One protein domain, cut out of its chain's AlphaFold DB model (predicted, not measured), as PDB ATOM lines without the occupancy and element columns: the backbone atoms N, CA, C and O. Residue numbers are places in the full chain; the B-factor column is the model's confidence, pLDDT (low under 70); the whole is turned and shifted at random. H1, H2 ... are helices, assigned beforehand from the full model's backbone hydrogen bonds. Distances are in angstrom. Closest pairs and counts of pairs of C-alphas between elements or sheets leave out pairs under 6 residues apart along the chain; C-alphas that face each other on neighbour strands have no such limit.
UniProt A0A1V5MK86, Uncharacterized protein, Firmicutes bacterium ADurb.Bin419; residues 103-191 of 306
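AT A GLANCE: This is residues 103 to 191 of the 306 residues of an uncharacterized protein of Firmicutes bacterium ADurb.Bin419 (UniProt A0A1V5MK86). Two helical hairpins, H2 with H3 and H4 with H5, meet at a corner, with H1 beside H2 on the side away from H3. The compact printed part, all helix, has 89 residues with five named helices, H1 to H5 in order, a radius of gyration of the C-alphas of 12.6 A and spans of 35 by 29 by 24 A.

HOW THE PARTS SIT: Start at H1, residues 106 to 117, close but not clearly touching H2, residues 123 to 137; their closest C-alphas, Leu 114 and Met 129, are 7.0 A apart. H3, residues 151 to 156, forms a hairpin with H2, closest at C-alphas 156 and 127, 4.9 A. H4, residues 162 to 171, only just touches H2, at residue 124 alone, with 3 pairs of C-alphas within 8 A. H5, residues 179 to 190, forms a hairpin with H4, closest at C-alphas 182 and 168, 5.9 A. Every O i to N i+4 pair is within hydrogen-bond range in H1, H2, H3 and H5, and 4 of 6 in H4.

IN THESE COORDINATES: Find C-alpha 123 at (49.197, 21.106, -28.720), where H2 begins its 21.1 A; H5 ends at C-alpha 190, (32.009, 28.050, -30.827).

THE WHOLE: The printed part has no cut; the H2 to H3 link is long, and pLDDT is under 70 at residues 103 to 104, 140 to 144 and 173 to 175.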
ATOM      1  N   GLU A 103      54.788  21.325 -56.465       69.00
ATOM      2  CA  GLU A 103      55.232  21.998 -55.241       69.00
ATOM      3  C   GLU A 103      54.222  23.035 -54.710       69.00
ATOM      4  O   GLU A 103      54.193  23.334 -53.516       69.00
ATOM      5  N   ASN A 104      53.345  23.553 -55.571       65.56
ATOM      6  CA  ASN A 104      52.254  24.454 -55.196       65.56
ATOM      7  C   ASN A 104      50.944  23.708 -54.881       65.56
ATOM      8  O   ASN A 104      50.010  24.307 -54.334       65.56
ATOM      9  N   SER A 105      50.872  22.403 -55.162       71.56
ATOM     10  CA  SER A 105      49.690  21.596 -54.863       71.56
ATOM     11  C   SER A 105      49.429  21.533 -53.352       71.56
ATOM     12  O   SER A 105      50.342  21.521 -52.519       71.56
ATOM     13  N   GLU A 106      48.155  21.517 -52.962       73.62
ATOM     14  CA  GLU A 106      47.770  21.403 -51.553       73.62
ATOM     15  C   GLU A 106      48.297  20.113 -50.883       73.62
ATOM     16  O   GLU A 106      48.797  20.213 -49.757       73.62
ATOM     17  N   PRO A 107      48.268  18.922 -51.528       79.69
ATOM     18  CA  PRO A 107      48.850  17.706 -50.958       79.69
ATOM     19  C   PRO A 107      50.333  17.861 -50.613       79.69
ATOM     20  O   PRO A 107      50.730  17.550 -49.488       79.69
ATOM     21  N   TYR A 108      51.132  18.424 -51.525       81.75
ATOM     22  CA  TYR A 108      52.554  18.654 -51.283       81.75
ATOM     23  C   TYR A 108      52.783  19.616 -50.114       81.75
ATOM     24  O   TYR A 108      53.536  19.315 -49.186       81.75
ATOM     25  N   ARG A 109      52.080  20.757 -50.097       84.88
ATOM     26  CA  ARG A 109      52.217  21.738 -49.012       84.88
ATOM     27  C   ARG A 109      51.799  21.154 -47.652       84.88
ATOM     28  O   ARG A 109      52.419  21.480 -46.638       84.88
ATOM     29  N   LYS A 110      50.789  20.269 -47.605       87.69
ATOM     30  CA  LYS A 110      50.402  19.526 -46.387       87.69
ATOM     31  C   LYS A 110      51.521  18.601 -45.915       87.69
ATOM     32  O   LYS A 110      51.837  18.601 -44.726       87.69
ATOM     33  N   GLU A 111      52.131  17.839 -46.819       88.12
ATOM     34  CA  GLU A 111      53.260  16.964 -46.486       88.12
ATOM     35  C   GLU A 111      54.467  17.750 -45.967       88.12
ATOM     36  O   GLU A 111      55.032  17.395 -44.930       88.12
ATOM     37  N   GLU A 112      54.834  18.846 -46.632       90.62
ATOM     38  CA  GLU A 112      55.924  19.722 -46.198       90.62
ATOM     39  C   GLU A 112      55.646  20.337 -44.822       90.62
ATOM     40  O   GLU A 112      56.523  20.355 -43.952       90.62
ATOM     41  N   TRP A 113      54.405  20.768 -44.564       92.19
ATOM     42  CA  TRP A 113      54.015  21.262 -43.247       92.19
ATOM     43  C   TRP A 113      54.164  20.181 -42.168       92.19
ATOM     44  O   TRP A 113      54.713  20.463 -41.099       92.19
ATOM     45  N   LEU A 114      53.726  18.944 -42.437       92.19
ATOM     46  CA  LEU A 114      53.853  17.822 -41.498       92.19
ATOM     47  C   LEU A 114      55.321  17.486 -41.214       92.19
ATOM     48  O   LEU A 114      55.690  17.301 -40.055       92.19
ATOM     49  N   LYS A 115      56.184  17.462 -42.239       92.50
ATOM     50  CA  LYS A 115      57.629  17.238 -42.064       92.50
ATOM     51  C   LYS A 115      58.260  18.331 -41.207       92.50
ATOM     52  O   LYS A 115      58.963  18.021 -40.246       92.50
ATOM     53  N   LYS A 116      57.969  19.600 -41.514       92.56
ATOM     54  CA  LYS A 116      58.492  20.765 -40.784       92.56
ATOM     55  C   LYS A 116      58.062  20.780 -39.316       92.56
ATOM     56  O   LYS A 116      58.836  21.202 -38.461       92.56
ATOM     57  N   ASN A 117      56.850  20.312 -39.014       91.88
ATOM     58  CA  ASN A 117      56.262  20.370 -37.672       91.88
ATOM     59  C   ASN A 117      56.272  19.033 -36.917       91.88
ATOM     60  O   ASN A 117      55.726  18.967 -35.818       91.88
ATOM     61  N   LYS A 118      56.933  17.995 -37.445       91.00
ATOM     62  CA  LYS A 118      56.965  16.636 -36.872       91.00
ATOM     63  C   LYS A 118      57.315  16.589 -35.379       91.00
ATOM     64  O   LYS A 118      56.769  15.770 -34.648       91.00
ATOM     65  N   ASN A 119      58.219  17.463 -34.939       91.31
ATOM     66  CA  ASN A 119      58.694  17.539 -33.554       91.31
ATOM     67  C   ASN A 119      58.129  18.759 -32.805       91.31
ATOM     68  O   ASN A 119      58.729  19.225 -31.843       91.31
ATOM     69  N   SER A 120      57.030  19.347 -33.284       92.44
ATOM     70  CA  SER A 120      56.436  20.507 -32.632       92.44
ATOM     71  C   SER A 120      55.811  20.118 -31.297       92.44
ATOM     72  O   SER A 120      55.016  19.181 -31.228       92.44
ATOM     73  N   ASP A 121      56.117  20.882 -30.249       92.69
ATOM     74  CA  ASP A 121      55.503  20.697 -28.935       92.69
ATOM     75  C   ASP A 121      54.155  21.391 -28.763       92.69
ATOM     76  O   ASP A 121      53.479  21.169 -27.756       92.69
ATOM     77  N   LYS A 122      53.735  22.174 -29.761       93.44
ATOM     78  CA  LYS A 122      52.464  22.891 -29.737       93.44
ATOM     79  C   LYS A 122      51.280  21.913 -29.745       93.44
ATOM     80  O   LYS A 122      51.213  21.070 -30.646       93.44
ATOM     81  N   PRO A 123      50.326  22.031 -28.806       95.75
ATOM     82  CA  PRO A 123      49.197  21.106 -28.720       95.75
ATOM     83  C   PRO A 123      48.327  21.079 -29.983       95.75
ATOM     84  O   PRO A 123      48.022  19.992 -30.468       95.75
ATOM     85  N   LEU A 124      48.044  22.235 -30.599       95.12
ATOM     86  CA  LEU A 124      47.310  22.293 -31.870       95.12
ATOM     87  C   LEU A 124      48.035  21.552 -33.004       95.12
ATOM     88  O   LEU A 124      47.417  20.827 -33.783       95.12
ATOM     89  N   HIS A 125      49.365  21.658 -33.082       94.88
ATOM     90  CA  HIS A 125      50.138  20.930 -34.088       94.88
ATOM     91  C   HIS A 125      50.094  19.416 -33.845       94.88
ATOM     92  O   HIS A 125      49.918  18.646 -34.791       94.88
ATOM     93  N   LYS A 126      50.221  18.986 -32.582       95.88
ATOM     94  CA  LYS A 126      50.095  17.574 -32.189       95.88
ATOM     95  C   LYS A 126      48.719  17.015 -32.550       95.88
ATOM     96  O   LYS A 126      48.657  15.932 -33.127       95.88
ATOM     97  N   ALA A 127      47.652  17.775 -32.308       96.31
ATOM     98  CA  ALA A 127      46.287  17.414 -32.684       96.31
ATOM     99  C   ALA A 127      46.116  17.231 -34.201       96.31
ATOM    100  O   ALA A 127      45.610  16.202 -34.645       96.31
ATOM    101  N   ILE A 128      46.603  18.181 -35.011       94.88
ATOM    102  CA  ILE A 128      46.553  18.083 -36.480       94.88
ATOM    103  C   ILE A 128      47.297  16.831 -36.967       94.88
ATOM    104  O   ILE A 128      46.793  16.095 -37.818       94.88
ATOM    105  N   MET A 129      48.487  16.561 -36.421       94.00
ATOM    106  CA  MET A 129      49.273  15.376 -36.778       94.00
ATOM    107  C   MET A 129      48.578  14.072 -36.370       94.00
ATOM    108  O   MET A 129      48.564  13.120 -37.151       94.00
ATOM    109  N   ALA A 130      47.980  14.028 -35.179       94.19
ATOM    110  CA  ALA A 130      47.253  12.863 -34.689       94.19
ATOM    111  C   ALA A 130      46.002  12.575 -35.537       94.19
ATOM    112  O   ALA A 130      45.826  11.443 -35.989       94.19
ATOM    113  N   TRP A 131      45.215  13.604 -35.871       94.19
ATOM    114  CA  TRP A 131      44.100  13.482 -36.813       94.19
ATOM    115  C   TRP A 131      44.561  12.973 -38.183       94.19
ATOM    116  O   TRP A 131      43.943  12.081 -38.765       94.19
ATOM    117  N   LYS A 132      45.684  13.482 -38.708       90.44
ATOM    118  CA  LYS A 132      46.225  13.002 -39.987       90.44
ATOM    119  C   LYS A 132      46.670  11.556 -39.960       90.44
ATOM    120  O   LYS A 132      46.396  10.831 -40.916       90.44
ATOM    121  N   LYS A 133      47.297  11.129 -38.870       91.00
ATOM    122  CA  LYS A 133      47.621   9.724 -38.665       91.00
ATOM    123  C   LYS A 133      46.347   8.873 -38.651       91.00
ATOM    124  O   LYS A 133      46.256   7.933 -39.435       91.00
ATOM    125  N   TYR A 134      45.335   9.270 -37.876       90.75
ATOM    126  CA  TYR A 134      44.047   8.575 -37.825       90.75
ATOM    127  C   TYR A 134      43.413   8.433 -39.216       90.75
ATOM    128  O   TYR A 134      43.034   7.336 -39.615       90.75
ATOM    129  N   ARG A 135      43.378   9.521 -39.995       86.94
ATOM    130  CA  ARG A 135      42.869   9.546 -41.379       86.94
ATOM    131  C   ARG A 135      43.620   8.619 -42.327       86.94
ATOM    132  O   ARG A 135      43.012   8.084 -43.247       86.94
ATOM    133  N   SER A 136      44.932   8.474 -42.148       85.38
ATOM    134  CA  SER A 136      45.735   7.563 -42.971       85.38
ATOM    135  C   SER A 136      45.456   6.092 -42.654       85.38
ATOM    136  O   SER A 136      45.510   5.252 -43.545       85.38
ATOM    137  N   GLU A 137      45.103   5.798 -41.402       86.56
ATOM    138  CA  GLU A 137      44.730   4.460 -40.933       86.56
ATOM    139  C   GLU A 137      43.254   4.138 -41.238       86.56
ATOM    140  O   GLU A 137      42.902   2.976 -41.433       86.56
ATOM    141  N   HIS A 138      42.406   5.168 -41.351       81.50
ATOM    142  CA  HIS A 138      40.963   5.074 -41.598       81.50
ATOM    143  C   HIS A 138      40.544   5.975 -42.775       81.50
ATOM    144  O   HIS A 138      39.845   6.977 -42.582       81.50
ATOM    145  N   PRO A 139      40.983   5.673 -44.008       74.75
ATOM    146  CA  PRO A 139      40.670   6.507 -45.158       74.75
ATOM    147  C   PRO A 139      39.160   6.510 -45.441       74.75
ATOM    148  O   PRO A 139      38.544   5.463 -45.636       74.75
ATOM    149  N   SER A 140      38.559   7.702 -45.508       66.62
ATOM    150  CA  SER A 140      37.185   7.858 -46.001       66.62
ATOM    151  C   SER A 140      37.148   7.605 -47.504       66.62
ATOM    152  O   SER A 140      37.799   8.318 -48.263       66.62
ATOM    153  N   LEU A 141      36.343   6.632 -47.930       57.47
ATOM    154  CA  LEU A 141      36.065   6.348 -49.344       57.47
ATOM    155  C   LEU A 141      34.912   7.199 -49.910       57.47
ATOM    156  O   LEU A 141      34.568   7.068 -51.082       57.47
ATOM    157  N   SER A 142      34.284   8.036 -49.079       55.88
ATOM    158  CA  SER A 142      33.092   8.800 -49.448       55.88
ATOM    159  C   SER A 142      33.448  10.135 -50.104       55.88
ATOM    160  O   SER A 142      34.197  10.924 -49.525       55.88
ATOM    161  N   SER A 143      32.833  10.417 -51.256       52.69
ATOM    162  CA  SER A 143      32.769  11.757 -51.862       52.69
ATOM    163  C   SER A 143      31.953  12.755 -51.026       52.69
ATOM    164  O   SER A 143      31.999  13.952 -51.284       52.69
ATOM    165  N   LEU A 144      31.230  12.274 -50.011       59.59
ATOM    166  CA  LEU A 144      30.469  13.059 -49.036       59.59
ATOM    167  C   LEU A 144      31.206  13.125 -47.692       59.59
ATOM    168  O   LEU A 144      30.599  12.945 -46.639       59.59
ATOM    169  N   TYR A 145      32.533  13.265 -47.714       70.12
ATOM    170  CA  TYR A 145      33.304  13.364 -46.479       70.12
ATOM    171  C   TYR A 145      32.858  14.585 -45.666       70.12
ATOM    172  O   TYR A 145      33.068  15.722 -46.086       70.12
ATOM    173  N   ASP A 146      32.295  14.333 -44.487       77.25
ATOM    174  CA  ASP A 146      31.972  15.360 -43.505       77.25
ATOM    175  C   ASP A 146      32.970  15.307 -42.348       77.25
ATOM    176  O   ASP A 146      32.991  14.366 -41.549       77.25
ATOM    177  N   ILE A 147      33.787  16.352 -42.249       81.62
ATOM    178  CA  ILE A 147      34.783  16.500 -41.193       81.62
ATOM    179  C   ILE A 147      34.166  16.574 -39.794       81.62
ATOM    180  O   ILE A 147      34.787  16.093 -38.850       81.62
ATOM    181  N   LYS A 148      32.942  17.097 -39.657       82.38
ATOM    182  CA  LYS A 148      32.246  17.214 -38.367       82.38
ATOM    183  C   LYS A 148      31.760  15.856 -37.843       82.38
ATOM    184  O   LYS A 148      31.398  15.746 -36.678       82.38
ATOM    185  N   SER A 149      31.786  14.822 -38.687       83.00
ATOM    186  CA  SER A 149      31.469  13.432 -38.336       83.00
ATOM    187  C   SER A 149      32.708  12.538 -38.162       83.00
ATOM    188  O   SER A 149      32.586  11.369 -37.790       83.00
ATOM    189  N   ASP A 150      33.911  13.055 -38.438       85.81
ATOM    190  CA  ASP A 150      35.156  12.285 -38.383       85.81
ATOM    191  C   ASP A 150      35.629  12.138 -36.928       85.81
ATOM    192  O   ASP A 150      36.015  13.111 -36.285       85.81
ATOM    193  N   LEU A 151      35.633  10.907 -36.406       89.69
ATOM    194  CA  LEU A 151      36.042  10.633 -35.021       89.69
ATOM    195  C   LEU A 151      37.467  11.110 -34.722       89.69
ATOM    196  O   LEU A 151      37.723  11.663 -33.660       89.69
ATOM    197  N   GLY A 152      38.394  10.967 -35.673       91.12
ATOM    198  CA  GLY A 152      39.755  11.457 -35.494       91.12
ATOM    199  C   GLY A 152      39.806  12.979 -35.408       91.12
ATOM    200  O   GLY A 152      40.644  13.519 -34.690       91.12
ATOM    201  N   PHE A 153      38.940  13.682 -36.135       92.69
ATOM    202  CA  PHE A 153      38.820  15.134 -36.040       92.69
ATOM    203  C   PHE A 153      38.241  15.555 -34.686       92.69
ATOM    204  O   PHE A 153      38.824  16.415 -34.022       92.69
ATOM    205  N   ILE A 154      37.151  14.910 -34.267       91.81
ATOM    206  CA  ILE A 154      36.463  15.183 -33.001       91.81
ATOM    207  C   ILE A 154      37.418  14.949 -31.820       91.81
ATOM    208  O   ILE A 154      37.643  15.847 -31.010       91.81
ATOM    209  N   ASP A 155      38.062  13.783 -31.772       94.62
ATOM    210  CA  ASP A 155      38.891  13.357 -30.639       94.62
ATOM    211  C   ASP A 155      40.224  14.111 -30.532       94.62
ATOM    212  O   ASP A 155      40.841  14.119 -29.466       94.62
ATOM    213  N   ASN A 156      40.698  14.727 -31.622       94.81
ATOM    214  CA  ASN A 156      42.002  15.392 -31.638       94.81
ATOM    215  C   ASN A 156      41.909  16.911 -31.778       94.81
ATOM    216  O   ASN A 156      42.583  17.613 -31.031       94.81
ATOM    217  N   ILE A 157      41.136  17.430 -32.739       93.88
ATOM    218  CA  ILE A 157      41.096  18.868 -33.047       93.88
ATOM    219  C   ILE A 157      39.961  19.559 -32.288       93.88
ATOM    220  O   ILE A 157      40.234  20.525 -31.577       93.88
ATOM    221  N   GLU A 158      38.718  19.072 -32.394       91.75
ATOM    222  CA  GLU A 158      37.577  19.654 -31.657       91.75
ATOM    223  C   GLU A 158      37.809  19.577 -30.140       91.75
ATOM    224  O   GLU A 158      37.580  20.553 -29.426       91.75
ATOM    225  N   ALA A 159      38.351  18.452 -29.655       92.38
ATOM    226  CA  ALA A 159      38.637  18.203 -28.242       92.38
ATOM    227  C   ALA A 159      39.608  19.202 -27.582       92.38
ATOM    228  O   ALA A 159      39.654  19.276 -26.354       92.38
ATOM    229  N   LEU A 160      40.368  19.989 -28.358       93.19
ATOM    230  CA  LEU A 160      41.186  21.078 -27.807       93.19
ATOM    231  C   LEU A 160      40.329  22.160 -27.135       93.19
ATOM    232  O   LEU A 160      40.775  22.795 -26.180       93.19
ATOM    233  N   GLY A 161      39.099  22.356 -27.614       90.88
ATOM    234  CA  GLY A 161      38.139  23.279 -27.028       90.88
ATOM    235  C   GLY A 161      38.507  24.759 -27.165       90.88
ATOM    236  O   GLY A 161      39.388  25.166 -27.926       90.88
ATOM    237  N   LEU A 162      37.776  25.584 -26.412       89.81
ATOM    238  CA  LEU A 162      37.778  27.045 -26.533       89.81
ATOM    239  C   LEU A 162      39.162  27.682 -26.331       89.81
ATOM    240  O   LEU A 162      39.480  28.662 -27.003       89.81
ATOM    241  N   ASP A 163      39.994  27.107 -25.460       89.81
ATOM    242  CA  ASP A 163      41.326  27.630 -25.129       89.81
ATOM    243  C   ASP A 163      42.257  27.722 -26.356       89.81
ATOM    244  O   ASP A 163      43.174  28.542 -26.373       89.81
ATOM    245  N   TYR A 164      42.009  26.923 -27.403       92.00
ATOM    246  CA  TYR A 164      42.821  26.905 -28.627       92.00
ATOM    247  C   TYR A 164      42.192  27.645 -29.807       92.00
ATOM    248  O   TYR A 164      42.868  27.835 -30.819       92.00
ATOM    249  N   VAL A 165      40.952  28.130 -29.688       89.44
ATOM    250  CA  VAL A 165      40.303  28.931 -30.741       89.44
ATOM    251  C   VAL A 165      41.156  30.141 -31.158       89.44
ATOM    252  O   VAL A 165      41.298  30.346 -32.364       89.44
ATOM    253  N   PRO A 166      41.808  30.905 -30.252       87.31
ATOM    254  CA  PRO A 166      42.698  31.992 -30.663       87.31
ATOM    255  C   PRO A 166      43.851  31.530 -31.566       87.31
ATOM    256  O   PRO A 166      44.128  32.179 -32.572       87.31
ATOM    257  N   GLU A 167      44.505  30.410 -31.238       90.00
ATOM    258  CA  GLU A 167      45.616  29.866 -32.035       90.00
ATOM    259  C   GLU A 167      45.117  29.331 -33.386       90.00
ATOM    260  O   GLU A 167      45.740  29.577 -34.420       90.00
ATOM    261  N   MET A 168      43.958  28.660 -33.403       90.38
ATOM    262  CA  MET A 168      43.315  28.204 -34.639       90.38
ATOM    263  C   MET A 168      43.021  29.388 -35.565       90.38
ATOM    264  O   MET A 168      43.402  29.360 -36.733       90.38
ATOM    265  N   LEU A 169      42.418  30.457 -35.037       84.50
ATOM    266  CA  LEU A 169      42.102  31.665 -35.794       84.50
ATOM    267  C   LEU A 169      43.354  32.427 -36.266       84.50
ATOM    268  O   LEU A 169      43.325  33.052 -37.327       84.50
ATOM    269  N   GLU A 170      44.459  32.382 -35.517       85.12
ATOM    270  CA  GLU A 170      45.752  32.931 -35.952       85.12
ATOM    271  C   GLU A 170      46.362  32.142 -37.112       85.12
ATOM    272  O   GLU A 170      46.984  32.728 -38.000       85.12
ATOM    273  N   MET A 171      46.170  30.821 -37.127       86.31
ATOM    274  CA  MET A 171      46.644  29.957 -38.203       86.31
ATOM    275  C   MET A 171      45.846  30.117 -39.505       86.31
ATOM    276  O   MET A 171      46.389  29.779 -40.557       86.31
ATOM    277  N   LEU A 172      44.617  30.646 -39.467       80.44
ATOM    278  CA  LEU A 172      43.748  30.861 -40.634       80.44
ATOM    279  C   LEU A 172      44.225  32.010 -41.550       80.44
ATOM    280  O   LEU A 172      43.564  33.041 -41.711       80.44
ATOM    281  N   THR A 173      45.373  31.837 -42.200       68.75
ATOM    282  CA  THR A 173      45.877  32.732 -43.254       68.75
ATOM    283  C   THR A 173      45.478  32.219 -44.639       68.75
ATOM    284  O   THR A 173      45.108  31.059 -44.790       68.75
ATOM    285  N   LYS A 174      45.529  33.059 -45.684       61.00
ATOM    286  CA  LYS A 174      45.184  32.632 -47.060       61.00
ATOM    287  C   LYS A 174      46.009  31.427 -47.541       61.00
ATOM    288  O   LYS A 174      45.474  30.566 -48.227       61.00
ATOM    289  N   ASP A 175      47.243  31.297 -47.057       64.88
ATOM    290  CA  ASP A 175      48.188  30.268 -47.504       64.88
ATOM    291  C   ASP A 175      48.280  29.032 -46.592       64.88
ATOM    292  O   ASP A 175      49.083  28.131 -46.854       64.88
ATOM    293  N   ASN A 176      47.502  28.959 -45.505       78.06
ATOM    294  CA  ASN A 176      47.573  27.812 -44.604       78.06
ATOM    295  C   ASN A 176      46.837  26.590 -45.176       78.06
ATOM    296  O   ASN A 176      45.640  26.608 -45.457       78.06
ATOM    297  N   VAL A 177      47.563  25.480 -45.265       82.94
ATOM    298  CA  VAL A 177      47.087  24.183 -45.767       82.94
ATOM    299  C   VAL A 177      46.043  23.493 -44.880       82.94
ATOM    300  O   VAL A 177      45.456  22.486 -45.274       82.94
ATOM    301  N   TRP A 178      45.828  24.007 -43.669       86.19
ATOM    302  CA  TRP A 178      44.870  23.499 -42.691       86.19
ATOM    303  C   TRP A 178      43.656  24.404 -42.510       86.19
ATOM    304  O   TRP A 178      42.922  24.216 -41.547       86.19
ATOM    305  N   ASN A 179      43.405  25.351 -43.418       79.62
ATOM    306  CA  ASN A 179      42.259  26.252 -43.301       79.62
ATOM    307  C   ASN A 179      40.950  25.495 -43.068       79.62
ATOM    308  O   ASN A 179      40.349  25.646 -42.014       79.62
ATOM    309  N   HIS A 180      40.558  24.607 -43.980       78.56
ATOM    310  CA  HIS A 180      39.292  23.884 -43.868       78.56
ATOM    311  C   HIS A 180      39.062  23.173 -42.509       78.56
ATOM    312  O   HIS A 180      38.065  23.477 -41.853       78.56
ATOM    313  N   PRO A 181      39.957  22.288 -42.020       84.94
ATOM    314  CA  PRO A 181      39.766  21.655 -40.715       84.94
ATOM    315  C   PRO A 181      39.753  22.645 -39.547       84.94
ATOM    316  O   PRO A 181      39.002  22.445 -38.598       84.94
ATOM    317  N   LEU A 182      40.539  23.721 -39.605       88.06
ATOM    318  CA  LEU A 182      40.552  24.729 -38.545       88.06
ATOM    319  C   LEU A 182      39.261  25.560 -38.526       88.06
ATOM    320  O   LEU A 182      38.749  25.843 -37.449       88.06
ATOM    321  N   LEU A 183      38.701  25.895 -39.693       83.44
ATOM    322  CA  LEU A 183      37.406  26.577 -39.811       83.44
ATOM    323  C   LEU A 183      36.287  25.727 -39.203       83.44
ATOM    324  O   LEU A 183      35.530  26.209 -38.362       83.44
ATOM    325  N   ALA A 184      36.231  24.446 -39.584       83.88
ATOM    326  CA  ALA A 184      35.259  23.504 -39.041       83.88
ATOM    327  C   ALA A 184      35.406  23.351 -37.519       83.88
ATOM    328  O   ALA A 184      34.404  23.308 -36.812       83.88
ATOM    329  N   ALA A 185      36.641  23.324 -37.005       89.38
ATOM    330  CA  ALA A 185      36.894  23.183 -35.571       89.38
ATOM    331  C   ALA A 185      36.398  24.400 -34.801       89.38
ATOM    332  O   ALA A 185      35.706  24.255 -33.799       89.38
ATOM    333  N   VAL A 186      36.702  25.600 -35.297       88.38
ATOM    334  CA  VAL A 186      36.223  26.841 -34.694       88.38
ATOM    335  C   VAL A 186      34.696  26.879 -34.682       88.38
ATOM    336  O   VAL A 186      34.114  27.198 -33.649       88.38
ATOM    337  N   GLU A 187      34.038  26.515 -35.782       85.81
ATOM    338  CA  GLU A 187      32.576  26.464 -35.854       85.81
ATOM    339  C   GLU A 187      31.990  25.464 -34.844       85.81
ATOM    340  O   GLU A 187      31.113  25.830 -34.068       85.81
ATOM    341  N   CYS A 188      32.522  24.239 -34.777       86.94
ATOM    342  CA  CYS A 188      32.081  23.216 -33.824       86.94
ATOM    343  C   CYS A 188      32.291  23.638 -32.362       86.94
ATOM    344  O   CYS A 188      31.400  23.460 -31.536       86.94
ATOM    345  N   ILE A 189      33.446  24.225 -32.037       89.62
ATOM    346  CA  ILE A 189      33.780  24.643 -30.669       89.62
ATOM    347  C   ILE A 189      32.920  25.833 -30.235       89.62
ATOM    348  O   ILE A 189      32.455  25.880 -29.094       89.62
ATOM    349  N   THR A 190      32.727  26.804 -31.132       87.31
ATOM    350  CA  THR A 190      32.009  28.050 -30.827       87.31
ATOM    351  C   THR A 190      30.503  27.946 -31.027       87.31
ATOM    352  O   THR A 190      29.776  28.781 -30.501       87.31
ATOM    353  N   GLY A 191      30.016  26.944 -31.760       85.69
ATOM    354  CA  GLY A 191      28.596  26.781 -32.071       85.69
ATOM    355  C   GLY A 191      28.024  27.907 -32.936       85.69
ATOM    356  O   GLY A 191      26.813  28.113 -32.931       85.69
TER     357      GLY A 191